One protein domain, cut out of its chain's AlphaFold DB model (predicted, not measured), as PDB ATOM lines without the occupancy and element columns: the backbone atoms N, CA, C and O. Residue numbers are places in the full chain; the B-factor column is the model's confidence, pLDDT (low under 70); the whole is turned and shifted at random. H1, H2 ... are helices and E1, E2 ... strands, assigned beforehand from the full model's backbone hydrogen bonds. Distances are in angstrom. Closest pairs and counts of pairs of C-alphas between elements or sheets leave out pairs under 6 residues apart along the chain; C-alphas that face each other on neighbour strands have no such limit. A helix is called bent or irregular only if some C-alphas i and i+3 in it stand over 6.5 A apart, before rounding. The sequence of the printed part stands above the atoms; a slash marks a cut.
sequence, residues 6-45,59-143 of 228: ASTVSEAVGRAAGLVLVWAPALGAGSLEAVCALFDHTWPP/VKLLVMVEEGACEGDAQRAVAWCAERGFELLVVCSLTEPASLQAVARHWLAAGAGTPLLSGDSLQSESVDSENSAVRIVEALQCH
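Overview. This is residues 6 to 45 and 59 to 143 of the 228 residues of the protein "Hypothetical protein" of Polarella glacialis (UniProt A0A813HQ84). A small sheet of three parallel strands sits between helices: H2 and H3 pack on one face and H5 covers the other, giving three layers, that is, helices on both faces of a sheet. H4 packs on H5 on the side away from the sheet, H1 packs on H2, and residues 122 to 127 of the long link between H4 and H5 stick out. The printed part has 125 residues, with five named helices and three named strands in the order H1 E1 H2 E2 H3 E3 H4 H5; the sheet runs E1 E2 E3, and the class is mostly helix. It is compact, with a radius of gyration of the C-alphas of 15.7 A and spans of 43 by 32 by 24 A.

Along the chain. Find C-alpha 6 at (32.654, -23.072, 24.265), where H1, residues 6 to 14, begins. Next come E1, residues 18 to 23, 16.6 A long, and H2, residues 32 to 42, 15.7 A. Past the cut, E2, residues 59 to 64, begins at C-alpha 59, (12.281, -15.127, 21.118), and runs 16.2 A. Then follow H3, residues 71 to 84, 20.4 A; E3, residues 87 to 89, 6.4 A; and H4, residues 97 to 110, 19.8 A. H5, residues 129 to 141, 19.9 A, ends at C-alpha 141, (5.621, -17.298, 13.668); it is irregular, with C-alphas 130 and 133 7.8 A apart.

Arrangement. Look first at inner strand E2. E1 is parallel to it at 10 degrees, with N 21 and O 61 2.9 A apart, within hydrogen-bond range. E3 is parallel to it at 30 degrees, with N 89 and O 62 2.8 A apart, also within range. E2, H3 and E3 form a strand-helix-strand unit, two parallel neighbour strands with a helix between, whose crossover is right-handed. H3 runs along the strands at a height over the sheet of 9.5 A; its closest C-alphas to E3 are Cys 81 and Leu 88, 6.3 A apart. H5 is on the opposite face at 9.8 A, also along the strands. H2 only just touches H3, with 3 pairs of C-alphas within 8 A, the closest Leu 32 and Asp 73 at 7.0 A. H1 touches H2, about perpendicular at 83 degrees; their closest C-alphas are Ser 10 and Thr 42, 4.6 A apart. H4 touches H5, the closest C-alphas being Val 103 and Val 134 at 5.2 A, at a shallow tilt of 34 degrees, only just short of steep, the same way. H4 is apart from H3. Every O i to N i+4 pair is within hydrogen-bond range in H1, H2, H3 and H4, and 7 of 9 are in H5.

Size, cuts and confidence. The C-alphas farthest apart, of Ser 7 and Gln 123, are 45.2 A apart. Residues 46 to 58 are not printed, and C-alphas 45 and 59 are 17.1 A apart across the cut. The link from H4 to H5, residues 111 to 128, is long. Mean pLDDT of the printed part is 78.2; look for values under 70 at residues 28 to 30, 44 to 45, 67 to 68 and 111 to 130.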
ATOM      1  N   ALA A   6      33.425 -24.004  23.444       70.31
ATOM      2  CA  ALA A   6      32.654 -23.072  24.265       70.31
ATOM      3  C   ALA A   6      32.617 -21.636  23.704       70.31
ATOM      4  O   ALA A   6      31.583 -20.976  23.778       70.31
ATOM      5  N   SER A   7      33.715 -21.160  23.104       74.06
ATOM      6  CA  SER A   7      33.780 -19.808  22.528       74.06
ATOM      7  C   SER A   7      32.877 -19.665  21.301       74.06
ATOM      8  O   SER A   7      32.126 -18.698  21.198       74.06
ATOM      9  N   THR A   8      32.866 -20.675  20.426       76.88
ATOM     10  CA  THR A   8      32.012 -20.704  19.233       76.88
ATOM     11  C   THR A   8      30.530 -20.751  19.604       76.88
ATOM     12  O   THR A   8      29.722 -20.050  18.998       76.88
ATOM     13  N   VAL A   9      30.168 -21.545  20.618       76.81
ATOM     14  CA  VAL A   9      28.782 -21.635  21.102       76.81
ATOM     15  C   VAL A   9      28.331 -20.302  21.699       76.81
ATOM     16  O   VAL A   9      27.259 -19.817  21.349       76.81
ATOM     17  N   SER A  10      29.164 -19.663  22.526       77.69
ATOM     18  CA  SER A  10      28.842 -18.362  23.127       77.69
ATOM     19  C   SER A  10      28.594 -17.275  22.082       77.69
ATOM     20  O   SER A  10      27.647 -16.503  22.209       77.69
ATOM     21  N   GLU A  11      29.414 -17.219  21.030       78.62
ATOM     22  CA  GLU A  11      29.265 -16.224  19.963       78.62
ATOM     23  C   GLU A  11      28.030 -16.484  19.085       78.62
ATOM     24  O   GLU A  11      27.398 -15.545  18.594       78.62
ATOM     25  N   ALA A  12      27.678 -17.755  18.869       79.50
ATOM     26  CA  ALA A  12      26.472 -18.132  18.139       79.50
ATOM     27  C   ALA A  12      25.203 -17.773  18.930       79.50
ATOM     28  O   ALA A  12      24.298 -17.152  18.378       79.50
ATOM     29  N   VAL A  13      25.169 -18.089  20.229       80.25
ATOM     30  CA  VAL A  13      24.055 -17.747  21.129       80.25
ATOM     31  C   VAL A  13      23.888 -16.229  21.240       80.25
ATOM     32  O   VAL A  13      22.773 -15.727  21.135       80.25
ATOM     33  N   GLY A  14      24.997 -15.488  21.353       76.75
ATOM     34  CA  GLY A  14      25.011 -14.024  21.418       76.75
ATOM     35  C   GLY A  14      24.383 -13.316  20.210       76.75
ATOM     36  O   GLY A  14      23.926 -12.183  20.331       76.75
ATOM     37  N   ARG A  15      24.367 -13.972  19.043       78.56
ATOM     38  CA  ARG A  15      23.850 -13.425  17.775       78.56
ATOM     39  C   ARG A  15      22.528 -14.040  17.332       78.56
ATOM     40  O   ARG A  15      22.017 -13.673  16.276       78.56
ATOM     41  N   ALA A  16      22.001 -15.003  18.080       82.81
ATOM     42  CA  ALA A  16      20.790 -15.700  17.689       82.81
ATOM     43  C   ALA A  16      19.590 -14.739  17.710       82.81
ATOM     44  O   ALA A  16      19.397 -13.993  18.665       82.81
ATOM     45  N   ALA A  17      18.759 -14.769  16.664       83.69
ATOM     46  CA  ALA A  17      17.505 -14.007  16.625       83.69
ATOM     47  C   ALA A  17      16.432 -14.614  17.547       83.69
ATOM     48  O   ALA A  17      15.557 -13.910  18.045       83.69
ATOM     49  N   GLY A  18      16.536 -15.916  17.818       86.81
ATOM     50  CA  GLY A  18      15.719 -16.629  18.788       86.81
ATOM     51  C   GLY A  18      16.514 -17.765  19.420       86.81
ATOM     52  O   GLY A  18      17.409 -18.330  18.790       86.81
ATOM     53  N   LEU A  19      16.193 -18.084  20.668       89.94
ATOM     54  CA  LEU A  19      16.833 -19.134  21.444       89.94
ATOM     55  C   LEU A  19      15.768 -20.087  21.981       89.94
ATOM     56  O   LEU A  19      14.821 -19.665  22.643       89.94
ATOM     57  N   VAL A  20      15.955 -21.375  21.710       91.00
ATOM     58  CA  VAL A  20      15.126 -22.450  22.254       91.00
ATOM     59  C   VAL A  20      16.044 -23.382  23.028       91.00
ATOM     60  O   VAL A  20      16.928 -24.014  22.449       91.00
ATOM     61  N   LEU A  21      15.862 -23.428  24.342       90.75
ATOM     62  CA  LEU A  21      16.559 -24.353  25.223       90.75
ATOM     63  C   LEU A  21      15.662 -25.562  25.447       90.75
ATOM     64  O   LEU A  21      14.473 -25.408  25.703       90.75
ATOM     65  N   VAL A  22      16.228 -26.761  25.345       89.69
ATOM     66  CA  VAL A  22      15.490 -28.009  25.546       89.69
ATOM     67  C   VAL A  22      16.078 -28.724  26.750       89.69
ATOM     68  O   VAL A  22      17.273 -29.010  26.784       89.69
ATOM     69  N   TRP A  23      15.233 -29.004  27.734       89.44
ATOM     70  CA  TRP A  23      15.586 -29.741  28.937       89.44
ATOM     71  C   TRP A  23      14.787 -31.046  28.983       89.44
ATOM     72  O   TRP A  23      13.559 -31.026  28.995       89.44
ATOM     73  N   ALA A  24      15.493 -32.179  28.978       87.62
ATOM     74  CA  ALA A  24      14.912 -33.521  28.942       87.62
ATOM     75  C   ALA A  24      15.507 -34.390  30.072       87.62
ATOM     76  O   ALA A  24      16.526 -35.056  29.852       87.62
ATOM     77  N   PRO A  25      14.912 -34.382  31.282       80.31
ATOM     78  CA  PRO A  25      15.442 -35.090  32.452       80.31
ATOM     79  C   PRO A  25      15.651 -36.592  32.213       80.31
ATOM     80  O   PRO A  25      16.707 -37.127  32.552       80.31
ATOM     81  N   ALA A  26      14.683 -37.255  31.569       78.75
ATOM     82  CA  ALA A  26      14.707 -38.696  31.305       78.75
ATOM     83  C   ALA A  26      15.891 -39.165  30.450       78.75
ATOM     84  O   ALA A  26      16.356 -40.293  30.595       78.75
ATOM     85  N   LEU A  27      16.409 -38.307  29.567       72.62
ATOM     86  CA  LEU A  27      17.500 -38.676  28.664       72.62
ATOM     87  C   LEU A  27      18.877 -38.618  29.337       72.62
ATOM     88  O   LEU A  27      19.884 -38.890  28.684       72.62
ATOM     89  N   GLY A  28      18.951 -38.206  30.610       67.69
ATOM     90  CA  GLY A  28      20.220 -37.954  31.296       67.69
ATOM     91  C   GLY A  28      21.066 -36.874  30.608       67.69
ATOM     92  O   GLY A  28      22.246 -36.722  30.916       67.69
ATOM     93  N   ALA A  29      20.471 -36.118  29.678       58.84
ATOM     94  CA  ALA A  29      21.137 -35.164  28.795       58.84
ATOM     95  C   ALA A  29      21.486 -33.830  29.486       58.84
ATOM     96  O   ALA A  29      21.878 -32.871  28.826       58.84
ATOM     97  N   GLY A  30      21.358 -33.772  30.812       66.56
ATOM     98  CA  GLY A  30      21.679 -32.614  31.636       66.56
ATOM     99  C   GLY A  30      20.593 -32.322  32.666       66.56
ATOM    100  O   GLY A  30      19.402 -32.524  32.426       66.56
ATOM    101  N   SER A  31      21.013 -31.840  33.833       84.56
ATOM    102  CA  SER A  31      20.109 -31.238  34.812       84.56
ATOM    103  C   SER A  31      19.662 -29.854  34.332       84.56
ATOM    104  O   SER A  31      20.328 -29.232  33.498       84.56
ATOM    105  N   LEU A  32      18.575 -29.335  34.907       88.50
ATOM    106  CA  LEU A  32      18.196 -27.928  34.747       88.50
ATOM    107  C   LEU A  32      19.403 -27.005  34.994       88.50
ATOM    108  O   LEU A  32      19.651 -26.079  34.235       88.50
ATOM    109  N   GLU A  33      20.213 -27.328  36.004       89.31
ATOM    110  CA  GLU A  33      21.434 -26.599  36.348       89.31
ATOM    111  C   GLU A  33      22.449 -26.537  35.199       89.31
ATOM    112  O   GLU A  33      23.044 -25.487  34.984       89.31
ATOM    113  N   ALA A  34      22.612 -27.605  34.415       87.44
ATOM    114  CA  ALA A  34      23.505 -27.594  33.259       87.44
ATOM    115  C   ALA A  34      23.005 -26.647  32.153       87.44
ATOM    116  O   ALA A  34      23.801 -25.920  31.557       87.44
ATOM    117  N   VAL A  35      21.690 -26.622  31.907       88.56
ATOM    118  CA  VAL A  35      21.059 -25.705  30.941       88.56
ATOM    119  C   VAL A  35      21.196 -24.256  31.412       88.56
ATOM    120  O   VAL A  35      21.619 -23.392  30.642       88.56
ATOM    121  N   CYS A  36      20.909 -24.003  32.691       90.31
ATOM    122  CA  CYS A  36      21.076 -22.697  33.320       90.31
ATOM    123  C   CYS A  36      22.529 -22.216  33.238       90.31
ATOM    124  O   CYS A  36      22.777 -21.098  32.797       90.31
ATOM    125  N   ALA A  37      23.490 -23.072  33.594       87.69
ATOM    126  CA  ALA A  37      24.912 -22.747  33.561       87.69
ATOM    127  C   ALA A  37      25.398 -22.457  32.137       87.69
ATOM    128  O   ALA A  37      26.131 -21.493  31.922       87.69
ATOM    129  N   LEU A  38      24.966 -23.245  31.145       84.88
ATOM    130  CA  LEU A  38      25.299 -22.997  29.743       84.88
ATOM    131  C   LEU A  38      24.843 -21.600  29.303       84.88
ATOM    132  O   LEU A  38      25.595 -20.886  28.638       84.88
ATOM    133  N   PHE A  39      23.632 -21.195  29.686       87.00
ATOM    134  CA  PHE A  39      23.125 -19.866  29.368       87.00
ATOM    135  C   PHE A  39      23.868 -18.768  30.140       87.00
ATOM    136  O   PHE A  39      24.353 -17.825  29.527       87.00
ATOM    137  N   ASP A  40      24.035 -18.909  31.454       86.75
ATOM    138  CA  ASP A  40      24.667 -17.883  32.294       86.75
ATOM    139  C   ASP A  40      26.149 -17.658  31.926       86.75
ATOM    140  O   ASP A  40      26.667 -16.547  32.043       86.75
ATOM    141  N   HIS A  41      26.834 -18.685  31.414       81.56
ATOM    142  CA  HIS A  41      28.189 -18.546  30.876       81.56
ATOM    143  C   HIS A  41      28.245 -17.852  29.512       81.56
ATOM    144  O   HIS A  41      29.267 -17.251  29.182       81.56
ATOM    145  N   THR A  42      27.189 -17.957  28.706       79.00
ATOM    146  CA  THR A  42      27.158 -17.422  27.335       79.00
ATOM    147  C   THR A  42      26.492 -16.054  27.244       79.00
ATOM    148  O   THR A  42      26.804 -15.281  26.336       79.00
ATOM    149  N   TRP A  43      25.618 -15.731  28.195       79.88
ATOM    150  CA  TRP A  43      24.846 -14.503  28.243       79.88
ATOM    151  C   TRP A  43      25.083 -13.797  29.583       79.88
ATOM    152  O   TRP A  43      24.452 -14.150  30.582       79.88
ATOM    153  N   PRO A  44      25.994 -12.806  29.649       65.75
ATOM    154  CA  PRO A  44      26.242 -12.102  30.898       65.75
ATOM    155  C   PRO A  44      24.944 -11.448  31.399       65.75
ATOM    156  O   PRO A  44      24.123 -11.009  30.583       65.75
ATOM    157  N   PRO A  45      24.743 -11.373  32.727       62.81
ATOM    158  CA  PRO A  45      23.542 -10.794  33.304       62.81
ATOM    159  C   PRO A  45      23.328  -9.388  32.748       62.81
ATOM    160  O   PRO A  45      24.251  -8.575  32.674       62.81
ATOM    161  N   VAL A  59      13.019 -13.983  20.554       88.00
ATOM    162  CA  VAL A  59      12.281 -15.127  21.118       88.00
ATOM    163  C   VAL A  59      13.191 -15.911  22.052       88.00
ATOM    164  O   VAL A  59      14.309 -16.261  21.680       88.00
ATOM    165  N   LYS A  60      12.703 -16.216  23.256       91.44
ATOM    166  CA  LYS A  60      13.399 -17.032  24.253       91.44
ATOM    167  C   LYS A  60      12.429 -18.055  24.828       91.44
ATOM    168  O   LYS A  60      11.539 -17.692  25.591       91.44
ATOM    169  N   LEU A  61      12.606 -19.321  24.469       92.25
ATOM    170  CA  LEU A  61      11.771 -20.427  24.938       92.25
ATOM    171  C   LEU A  61      12.622 -21.419  25.731       92.25
ATOM    172  O   LEU A  61      13.718 -21.778  25.294       92.25
ATOM    173  N   LEU A  62      12.124 -21.870  26.882       92.12
ATOM    174  CA  LEU A  62      12.628 -23.065  27.559       92.12
ATOM    175  C   LEU A  62      11.565 -24.153  27.424       92.12
ATOM    176  O   LEU A  62      10.442 -23.985  27.885       92.12
ATOM    177  N   VAL A  63      11.914 -25.254  26.772       91.06
ATOM    178  CA  VAL A  63      11.028 -26.390  26.520       91.06
ATOM    179  C   VAL A  63      11.439 -27.529  27.436       91.06
ATOM    180  O   VAL A  63      12.553 -28.047  27.330       91.06
ATOM    181  N   MET A  64      10.533 -27.932  28.320       89.88
ATOM    182  CA  MET A  64      10.710 -29.120  29.145       89.88
ATOM    183  C   MET A  64      10.069 -30.321  28.441       89.88
ATOM    184  O   MET A  64       8.856 -30.352  28.245       89.88
ATOM    185  N   VAL A  65      10.877 -31.305  28.049       87.62
ATOM    186  CA  VAL A  65      10.400 -32.558  27.445       87.62
ATOM    187  C   VAL A  65      10.122 -33.542  28.571       87.62
ATOM    188  O   VAL A  65      11.005 -33.825  29.384       87.62
ATOM    189  N   GLU A  66       8.885 -34.021  28.651       77.19
ATOM    190  CA  GLU A  66       8.449 -34.875  29.750       77.19
ATOM    191  C   GLU A  66       9.076 -36.265  29.680       77.19
ATOM    192  O   GLU A  66       8.950 -36.976  28.689       77.19
ATOM    193  N   GLU A  67       9.782 -36.610  30.753       65.62
ATOM    194  CA  GLU A  67       9.492 -37.744  31.636       65.62
ATOM    195  C   GLU A  67      10.369 -37.547  32.895       65.62
ATOM    196  O   GLU A  67      11.571 -37.287  32.800       65.62
ATOM    197  N   GLY A  68       9.780 -37.606  34.094       68.12
ATOM    198  CA  GLY A  68      10.542 -37.680  35.353       68.12
ATOM    199  C   GLY A  68      11.159 -36.384  35.905       68.12
ATOM    200  O   GLY A  68      12.070 -36.467  36.730       68.12
ATOM    201  N   ALA A  69      10.695 -35.193  35.505       74.50
ATOM    202  CA  ALA A  69      11.075 -33.957  36.199       74.50
ATOM    203  C   ALA A  69      10.534 -33.972  37.640       74.50
ATOM    204  O   ALA A  69       9.364 -34.288  37.861       74.50
ATOM    205  N   CYS A  70      11.355 -33.611  38.628       81.38
ATOM    206  CA  CYS A  70      10.835 -33.408  39.976       81.38
ATOM    207  C   CYS A  70      10.079 -32.070  40.048       81.38
ATOM    208  O   CYS A  70      10.487 -31.088  39.423       81.38
ATOM    209  N   GLU A  71       8.999 -32.011  40.831       83.69
ATOM    210  CA  GLU A  71       8.187 -30.793  41.024       83.69
ATOM    211  C   GLU A  71       9.049 -29.579  41.426       83.69
ATOM    212  O   GLU A  71       8.840 -28.459  40.957       83.69
ATOM    213  N   GLY A  72      10.098 -29.819  42.221       86.75
ATOM    214  CA  GLY A  72      11.061 -28.794  42.618       86.75
ATOM    215  C   GLY A  72      11.837 -28.185  41.446       86.75
ATOM    216  O   GLY A  72      12.049 -26.974  41.423       86.75
ATOM    217  N   ASP A  73      12.236 -28.982  40.453       87.38
ATOM    218  CA  ASP A  73      12.952 -28.462  39.286       87.38
ATOM    219  C   ASP A  73      12.019 -27.705  38.341       87.38
ATOM    220  O   ASP A  73      12.428 -26.688  37.787       87.38
ATOM    221  N   ALA A  74      10.756 -28.121  38.212       86.31
ATOM    222  CA  ALA A  74       9.766 -27.365  37.447       86.31
ATOM    223  C   ALA A  74       9.574 -25.954  38.035       86.31
ATOM    224  O   ALA A  74       9.697 -24.961  37.317       86.31
ATOM    225  N   GLN A  75       9.380 -25.840  39.354       89.44
ATOM    226  CA  GLN A  75       9.235 -24.539  40.020       89.44
ATOM    227  C   GLN A  75      10.500 -23.672  39.895       89.44
ATOM    228  O   GLN A  75      10.417 -22.457  39.695       89.44
ATOM    229  N   ARG A  76      11.687 -24.286  39.985       92.12
ATOM    230  CA  ARG A  76      12.965 -23.591  39.764       92.12
ATOM    231  C   ARG A  76      13.106 -23.102  38.327       92.12
ATOM    232  O   ARG A  76      13.564 -21.981  38.126       92.12
ATOM    233  N   ALA A  77      12.702 -23.907  37.345       91.19
ATOM    234  CA  ALA A  77      12.717 -23.524  35.939       91.19
ATOM    235  C   ALA A  77      11.792 -22.327  35.686       91.19
ATOM    236  O   ALA A  77      12.208 -21.382  35.025       91.19
ATOM    237  N   VAL A  78      10.589 -22.314  36.279       91.25
ATOM    238  CA  VAL A  78       9.654 -21.173  36.207       91.25
ATOM    239  C   VAL A  78      10.327 -19.889  36.695       91.25
ATOM    240  O   VAL A  78      10.335 -18.886  35.980       91.25
ATOM    241  N   ALA A  79      10.925 -19.919  37.891       92.44
ATOM    242  CA  ALA A  79      11.601 -18.756  38.465       92.44
ATOM    243  C   ALA A  79      12.781 -18.292  37.593       92.44
ATOM    244  O   ALA A  79      12.889 -17.112  37.259       92.44
ATOM    245  N   TRP A  80      13.623 -19.232  37.158       93.25
ATOM    246  CA  TRP A  80      14.781 -18.952  36.312       93.25
ATOM    247  C   TRP A  80      14.385 -18.327  34.966       93.25
ATOM    248  O   TRP A  80      15.022 -17.371  34.510       93.25
ATOM    249  N   CYS A  81      13.317 -18.835  34.345       92.56
ATOM    250  CA  CYS A  81      12.777 -18.308  33.098       92.56
ATOM    251  C   CYS A  81      12.266 -16.878  33.259       92.56
ATOM    252  O   CYS A  81      12.620 -16.018  32.450       92.56
ATOM    253  N   ALA A  82      11.497 -16.612  34.320       89.69
ATOM    254  CA  ALA A  82      10.962 -15.285  34.605       89.69
ATOM    255  C   ALA A  82      12.079 -14.237  34.760       89.69
ATOM    256  O   ALA A  82      11.996 -13.158  34.178       89.69
ATOM    257  N   GLU A  83      13.166 -14.576  35.461       90.12
ATOM    258  CA  GLU A  83      14.321 -13.685  35.649       90.12
ATOM    259  C   GLU A  83      15.046 -13.331  34.340       90.12
ATOM    260  O   GLU A  83      15.606 -12.244  34.208       90.12
ATOM    261  N   ARG A  84      15.064 -14.247  33.366       88.69
ATOM    262  CA  ARG A  84      15.850 -14.113  32.121       88.69
ATOM    263  C   ARG A  84      15.007 -13.765  30.893       88.69
ATOM    264  O   ARG A  84      15.549 -13.621  29.786       88.69
ATOM    265  N   GLY A  85      13.699 -13.605  31.098       89.31
ATOM    266  CA  GLY A  85      12.718 -13.307  30.060       89.31
ATOM    267  C   GLY A  85      12.491 -14.474  29.101       89.31
ATOM    268  O   GLY A  85      12.323 -14.246  27.907       89.31
ATOM    269  N   PHE A  86      12.562 -15.710  29.595       91.62
ATOM    270  CA  PHE A  86      12.145 -16.893  28.845       91.62
ATOM    271  C   PHE A  86      10.668 -17.186  29.099       91.62
ATOM    272  O   PHE A  86      10.190 -17.090  30.227       91.62
ATOM    273  N   GLU A  87       9.976 -17.632  28.058       90.75
ATOM    274  CA  GLU A  87       8.697 -18.322  28.189       90.75
ATOM    275  C   GLU A  87       8.975 -19.810  28.454       90.75
ATOM    276  O   GLU A  87       9.666 -20.472  27.671       90.75
ATOM    277  N   LEU A  88       8.490 -20.326  29.587       89.56
ATOM    278  CA  LEU A  88       8.598 -21.743  29.924       89.56
ATOM    279  C   LEU A  88       7.416 -22.502  29.324       89.56
ATOM    280  O   LEU A  88       6.265 -22.238  29.664       89.56
ATOM    281  N   LEU A  89       7.716 -23.489  28.488       88.31
ATOM    282  CA  LEU A  89       6.749 -24.433  27.949       88.31
ATOM    283  C   LEU A  89       6.916 -25.753  28.703       88.31
ATOM    284  O   LEU A  89       7.860 -26.518  28.470       88.31
ATOM    285  N   VAL A  90       6.028 -25.955  29.676       73.25
ATOM    286  CA  VAL A  90       6.001 -27.128  30.552       73.25
ATOM    287  C   VAL A  90       5.366 -28.282  29.774       73.25
ATOM    288  O   VAL A  90       4.278 -28.114  29.236       73.25
ATOM    289  N   VAL A  91       6.059 -29.426  29.721       70.00
ATOM    290  CA  VAL A  91       5.598 -30.683  29.107       70.00
ATOM    291  C   VAL A  91       5.330 -30.559  27.601       70.00
ATOM    292  O   VAL A  91       4.223 -30.309  27.135       70.00
ATOM    293  N   CYS A  92       6.377 -30.766  26.806       70.19
ATOM    294  CA  CYS A  92       6.239 -30.969  25.369       70.19
ATOM    295  C   CYS A  92       6.447 -32.444  25.036       70.19
ATOM    296  O   CYS A  92       7.585 -32.907  24.925       70.19
ATOM    297  N   SER A  93       5.346 -33.181  24.861       73.56
ATOM    298  CA  SER A  93       5.347 -34.540  24.321       73.56
ATOM    299  C   SER A  93       5.591 -34.495  22.805       73.56
ATOM    300  O   SER A  93       4.746 -34.833  21.981       73.56
ATOM    301  N   LEU A  94       6.787 -34.060  22.388       71.12
ATOM    302  CA  LEU A  94       7.173 -34.050  20.964       71.12
ATOM    303  C   LEU A  94       7.191 -35.458  20.342       71.12
ATOM    304  O   LEU A  94       7.270 -35.602  19.122       71.12
ATOM    305  N   THR A  95       7.146 -36.491  21.180       75.50
ATOM    306  CA  THR A  95       7.042 -37.898  20.799       75.50
ATOM    307  C   THR A  95       5.605 -38.337  20.520       75.50
ATOM    308  O   THR A  95       5.415 -39.347  19.842       75.50
ATOM    309  N   GLU A  96       4.594 -37.605  20.995       82.81
ATOM    310  CA  GLU A  96       3.200 -37.989  20.807       82.81
ATOM    311  C   GLU A  96       2.710 -37.622  19.397       82.81
ATOM    312  O   GLU A  96       2.760 -36.456  18.987       82.81
ATOM    313  N   PRO A  97       2.172 -38.593  18.632       84.06
ATOM    314  CA  PRO A  97       1.657 -38.330  17.289       84.06
ATOM    315  C   PRO A  97       0.544 -37.275  17.254       84.06
ATOM    316  O   PRO A  97       0.402 -36.579  16.250       84.06
ATOM    317  N   ALA A  98      -0.235 -37.146  18.335       83.25
ATOM    318  CA  ALA A  98      -1.308 -36.162  18.453       83.25
ATOM    319  C   ALA A  98      -0.764 -34.725  18.443       83.25
ATOM    320  O   ALA A  98      -1.230 -33.907  17.650       83.25
ATOM    321  N   SER A  99       0.284 -34.452  19.225       81.19
ATOM    322  CA  SER A  99       0.973 -33.158  19.289       81.19
ATOM    323  C   SER A  99       1.532 -32.752  17.922       81.19
ATOM    324  O   SER A  99       1.333 -31.630  17.452       81.19
ATOM    325  N   LEU A 100       2.161 -33.696  17.213       81.88
ATOM    326  CA  LEU A 100       2.662 -33.466  15.854       81.88
ATOM    327  C   LEU A 100       1.528 -33.239  14.845       81.88
ATOM    328  O   LEU A 100       1.646 -32.389  13.960       81.88
ATOM    329  N   GLN A 101       0.418 -33.969  14.972       83.62
ATOM    330  CA  GLN A 101      -0.752 -33.774  14.121       83.62
ATOM    331  C   GLN A 101      -1.406 -32.406  14.364       83.62
ATOM    332  O   GLN A 101      -1.833 -31.768  13.401       83.62
ATOM    333  N   ALA A 102      -1.454 -31.935  15.612       82.94
ATOM    334  CA  ALA A 102      -1.942 -30.604  15.959       82.94
ATOM    335  C   ALA A 102      -1.075 -29.511  15.319       82.94
ATOM    336  O   ALA A 102      -1.602 -28.634  14.635       82.94
ATOM    337  N   VAL A 103       0.255 -29.629  15.421       82.06
ATOM    338  CA  VAL A 103       1.201 -28.735  14.734       82.06
ATOM    339  C   VAL A 103       0.999 -28.756  13.218       82.06
ATOM    340  O   VAL A 103       0.941 -27.700  12.590       82.06
ATOM    341  N   ALA A 104       0.849 -29.936  12.611       82.62
ATOM    342  CA  ALA A 104       0.636 -30.057  11.172       82.62
ATOM    343  C   ALA A 104      -0.675 -29.391  10.722       82.62
ATOM    344  O   ALA A 104      -0.686 -28.651   9.739       82.62
ATOM    345  N   ARG A 105      -1.774 -29.609  11.458       81.88
ATOM    346  CA  ARG A 105      -3.063 -28.947  11.201       81.88
ATOM    347  C   ARG A 105      -2.940 -27.433  11.325       81.88
ATOM    348  O   ARG A 105      -3.404 -26.718  10.443       81.88
ATOM    349  N   HIS A 106      -2.272 -26.962  12.374       79.31
ATOM    350  CA  HIS A 106      -2.031 -25.542  12.601       79.31
ATOM    351  C   HIS A 106      -1.223 -24.920  11.453       79.31
ATOM    352  O   HIS A 106      -1.598 -23.884  10.911       79.31
ATOM    353  N   TRP A 107      -0.164 -25.595  11.001       79.38
ATOM    354  CA  TRP A 107       0.653 -25.145   9.875       79.38
ATOM    355  C   TRP A 107      -0.133 -25.064   8.560       79.38
ATOM    356  O   TRP A 107      -0.001 -24.098   7.807       79.38
ATOM    357  N   LEU A 108      -0.977 -26.063   8.283       79.38
ATOM    358  CA  LEU A 108      -1.841 -26.067   7.103       79.38
ATOM    359  C   LEU A 108      -2.879 -24.934   7.156       79.38
ATOM    360  O   LEU A 108      -3.096 -24.264   6.148       79.38
ATOM    361  N   ALA A 109      -3.461 -24.669   8.329       75.88
ATOM    362  CA  ALA A 109      -4.420 -23.582   8.533       75.88
ATOM    363  C   ALA A 109      -3.777 -22.185   8.426       75.88
ATOM    364  O   ALA A 109      -4.390 -21.261   7.885       75.88
ATOM    365  N   ALA A 110      -2.529 -22.026   8.880       71.00
ATOM    366  CA  ALA A 110      -1.763 -20.783   8.754       71.00
ATOM    367  C   ALA A 110      -1.587 -20.358   7.285       71.00
ATOM    368  O   ALA A 110      -1.675 -19.178   6.944       71.00
ATOM    369  N   GLY A 111      -1.395 -21.334   6.390       65.50
ATOM    370  CA  GLY A 111      -1.265 -21.109   4.949       65.50
ATOM    371  C   GLY A 111      -2.528 -20.559   4.274       65.50
ATOM    372  O   GLY A 111      -2.432 -20.012   3.175       65.50
ATOM    373  N   ALA A 112      -3.690 -20.665   4.927       62.41
ATOM    374  CA  ALA A 112      -4.972 -20.168   4.428       62.41
ATOM    375  C   ALA A 112      -5.266 -18.705   4.824       62.41
ATOM    376  O   ALA A 112      -6.333 -18.189   4.503       62.41
ATOM    377  N   GLY A 113      -4.334 -18.020   5.503       60.72
ATOM    378  CA  GLY A 113      -4.520 -16.631   5.947       60.72
ATOM    379  C   GLY A 113      -5.345 -16.488   7.230       60.72
ATOM    380  O   GLY A 113      -5.724 -15.377   7.598       60.72
ATOM    381  N   THR A 114      -5.618 -17.595   7.920       58.03
ATOM    382  CA  THR A 114      -6.278 -17.591   9.227       58.03
ATOM    383  C   THR A 114      -5.342 -16.956  10.264       58.03
ATOM    384  O   THR A 114      -4.209 -17.425  10.406       58.03
ATOM    385  N   PRO A 115      -5.758 -15.900  10.992       56.53
ATOM    386  CA  PRO A 115      -4.924 -15.302  12.027       56.53
ATOM    387  C   PRO A 115      -4.652 -16.339  13.116       56.53
ATOM    388  O   PRO A 115      -5.584 -16.912  13.675       56.53
ATOM    389  N   LEU A 116      -3.380 -16.567  13.424       56.00
ATOM    390  CA  LEU A 116      -2.936 -17.651  14.310       56.00
ATOM    391  C   LEU A 116      -3.427 -17.488  15.755       56.00
ATOM    392  O   LEU A 116      -3.608 -18.468  16.460       56.00
ATOM    393  N   LEU A 117      -3.721 -16.251  16.157       57.88
ATOM    394  CA  LEU A 117      -4.265 -15.901  17.469       57.88
ATOM    395  C   LEU A 117      -5.801 -15.953  17.525       57.88
ATOM    396  O   LEU A 117      -6.393 -15.360  18.427       57.88
ATOM    397  N   SER A 118      -6.468 -16.591  16.557       54.47
ATOM    398  CA  SER A 118      -7.934 -16.668  16.521       54.47
ATOM    399  C   SER A 118      -8.461 -17.634  17.586       54.47
ATOM    400  O   SER A 118      -8.856 -18.748  17.276       54.47
ATOM    401  N   GLY A 119      -8.436 -17.179  18.841       49.53
ATOM    402  CA  GLY A 119      -9.483 -17.268  19.863       49.53
ATOM    403  C   GLY A 119      -9.944 -18.622  20.401       49.53
ATOM    404  O   GLY A 119     -10.308 -18.675  21.571       49.53
ATOM    405  N   ASP A 120      -9.943 -19.692  19.611       54.66
ATOM    406  CA  ASP A 120     -10.634 -20.930  19.990       54.66
ATOM    407  C   ASP A 120      -9.782 -21.825  20.902       54.66
ATOM    408  O   ASP A 120     -10.311 -22.507  21.773       54.66
ATOM    409  N   SER A 121      -8.450 -21.748  20.801       53.16
ATOM    410  CA  SER A 121      -7.549 -22.504  21.689       53.16
ATOM    411  C   SER A 121      -7.432 -21.929  23.106       53.16
ATOM    412  O   SER A 121      -6.939 -22.618  23.992       53.16
ATOM    413  N   LEU A 122      -7.868 -20.686  23.347       52.31
ATOM    414  CA  LEU A 122      -7.759 -20.034  24.664       52.31
ATOM    415  C   LEU A 122      -8.971 -20.281  25.575       52.31
ATOM    416  O   LEU A 122      -8.946 -19.858  26.726       52.31
ATOM    417  N   GLN A 123     -10.029 -20.937  25.083       52.19
ATOM    418  CA  GLN A 123     -11.232 -21.218  25.879       52.19
ATOM    419  C   GLN A 123     -11.251 -22.613  26.516       52.19
ATOM    420  O   GLN A 123     -12.181 -22.921  27.259       52.19
ATOM    421  N   SER A 124     -10.235 -23.450  26.283       52.66
ATOM    422  CA  SER A 124     -10.076 -24.668  27.079       52.66
ATOM    423  C   SER A 124      -9.514 -24.274  28.443       52.66
ATOM    424  O   SER A 124      -8.327 -24.001  28.575       52.66
ATOM    425  N   GLU A 125     -10.378 -24.200  29.460       53.84
ATOM    426  CA  GLU A 125      -9.991 -23.908  30.852       53.84
ATOM    427  C   GLU A 125      -9.114 -25.001  31.483       53.84
ATOM    428  O   GLU A 125      -8.654 -24.857  32.618       53.84
ATOM    429  N   SER A 126      -8.853 -26.091  30.762       51.06
ATOM    430  CA  SER A 126      -7.783 -26.989  31.134       51.06
ATOM    431  C   SER A 126      -6.454 -26.385  30.681       51.06
ATOM    432  O   SER A 126      -6.186 -26.192  29.495       51.06
ATOM    433  N   VAL A 127      -5.613 -26.045  31.658       50.78
ATOM    434  CA  VAL A 127      -4.211 -25.630  31.471       50.78
ATOM    435  C   VAL A 127      -3.388 -26.859  31.056       50.78
ATOM    436  O   VAL A 127      -2.349 -27.175  31.632       50.78
ATOM    437  N   ASP A 128      -3.901 -27.619  30.093       53.28
ATOM    438  CA  ASP A 128      -3.334 -28.876  29.662       53.28
ATOM    439  C   ASP A 128      -2.244 -28.552  28.648       53.28
ATOM    440  O   ASP A 128      -2.486 -28.160  27.507       53.28
ATOM    441  N   SER A 129      -1.010 -28.678  29.125       58.88
ATOM    442  CA  SER A 129       0.136 -29.363  28.512       58.88
ATOM    443  C   SER A 129       0.071 -29.816  27.034       58.88
ATOM    444  O   SER A 129       1.100 -29.837  26.362       58.88
ATOM    445  N   GLU A 130      -1.086 -30.214  26.508       61.22
ATOM    446  CA  GLU A 130      -1.277 -30.861  25.205       61.22
ATOM    447  C   GLU A 130      -0.969 -29.951  24.001       61.22
ATOM    448  O   GLU A 130      -0.701 -30.437  22.904       61.22
ATOM    449  N   ASN A 131      -0.928 -28.628  24.191       71.00
ATOM    450  CA  ASN A 131      -0.699 -27.668  23.102       71.00
ATOM    451  C   ASN A 131       0.677 -26.980  23.123       71.00
ATOM    452  O   ASN A 131       0.912 -26.033  22.366       71.00
ATOM    453  N   SER A 132       1.624 -27.455  23.932       80.81
ATOM    454  CA  SER A 132       2.962 -26.853  24.039       80.81
ATOM    455  C   SER A 132       3.729 -26.827  22.705       80.81
ATOM    456  O   SER A 132       4.394 -25.837  22.394       80.81
ATOM    457  N   ALA A 133       3.585 -27.852  21.855       84.00
ATOM    458  CA  ALA A 133       4.208 -27.886  20.528       84.00
ATOM    459  C   ALA A 133       3.630 -26.828  19.570       84.00
ATOM    460  O   ALA A 133       4.372 -26.188  18.823       84.00
ATOM    461  N   VAL A 134       2.312 -26.608  19.615       83.94
ATOM    462  CA  VAL A 134       1.642 -25.552  18.839       83.94
ATOM    463  C   VAL A 134       2.121 -24.182  19.312       83.94
ATOM    464  O   VAL A 134       2.474 -23.339  18.490       83.94
ATOM    465  N   ARG A 135       2.261 -23.996  20.629       84.62
ATOM    466  CA  ARG A 135       2.758 -22.749  21.211       84.62
ATOM    467  C   ARG A 135       4.178 -22.390  20.759       84.62
ATOM    468  O   ARG A 135       4.454 -21.218  20.508       84.62
ATOM    469  N   ILE A 136       5.064 -23.380  20.586       86.31
ATOM    470  CA  ILE A 136       6.398 -23.164  19.989       86.31
ATOM    471  C   ILE A 136       6.255 -22.564  18.589       86.31
ATOM    472  O   ILE A 136       6.921 -21.583  18.260       86.31
ATOM    473  N   VAL A 137       5.387 -23.143  17.759       84.88
ATOM    474  CA  VAL A 137       5.176 -22.688  16.380       84.88
ATOM    475  C   VAL A 137       4.618 -21.269  16.352       84.88
ATOM    476  O   VAL A 137       5.150 -20.436  15.622       84.88
ATOM    477  N   GLU A 138       3.629 -20.965  17.190       83.81
ATOM    478  CA  GLU A 138       3.066 -19.617  17.318       83.81
ATOM    479  C   GLU A 138       4.126 -18.590  17.722       83.81
ATOM    480  O   GLU A 138       4.264 -17.552  17.074       83.81
ATOM    481  N   ALA A 139       4.914 -18.884  18.760       85.50
ATOM    482  CA  ALA A 139       5.967 -17.990  19.231       85.50
ATOM    483  C   ALA A 139       6.996 -17.696  18.126       85.50
ATOM    484  O   ALA A 139       7.423 -16.552  17.956       85.50
ATOM    485  N   LEU A 140       7.356 -18.709  17.332       85.94
ATOM    486  CA  LEU A 140       8.263 -18.550  16.196       85.94
ATOM    487  C   LEU A 140       7.620 -17.770  15.038       85.94
ATOM    488  O   LEU A 140       8.299 -16.976  14.389       85.94
ATOM    489  N   GLN A 141       6.331 -17.967  14.764       83.06
ATOM    490  CA  GLN A 141       5.621 -17.298  13.668       83.06
ATOM    491  C   GLN A 141       5.292 -15.833  13.969       83.06
ATOM    492  O   GLN A 141       5.340 -15.000  13.067       83.06
ATOM    493  N   CYS A 142       4.985 -15.497  15.224       81.81
ATOM    494  CA  CYS A 142       4.709 -14.123  15.645       81.81
ATOM    495  C   CYS A 142       5.970 -13.254  15.729       81.81
ATOM    496  O   CYS A 142       5.871 -12.038  15.905       81.81
ATOM    497  N   HIS A 143       7.158 -13.848  15.617       83.50
ATOM    498  CA  HIS A 143       8.396 -13.095  15.682       83.50
ATOM    499  C   HIS A 143       8.724 -12.396  14.357       83.50
ATOM    500  O   HIS A 143       8.619 -12.976  13.282       83.50
TER     501      HIS A 143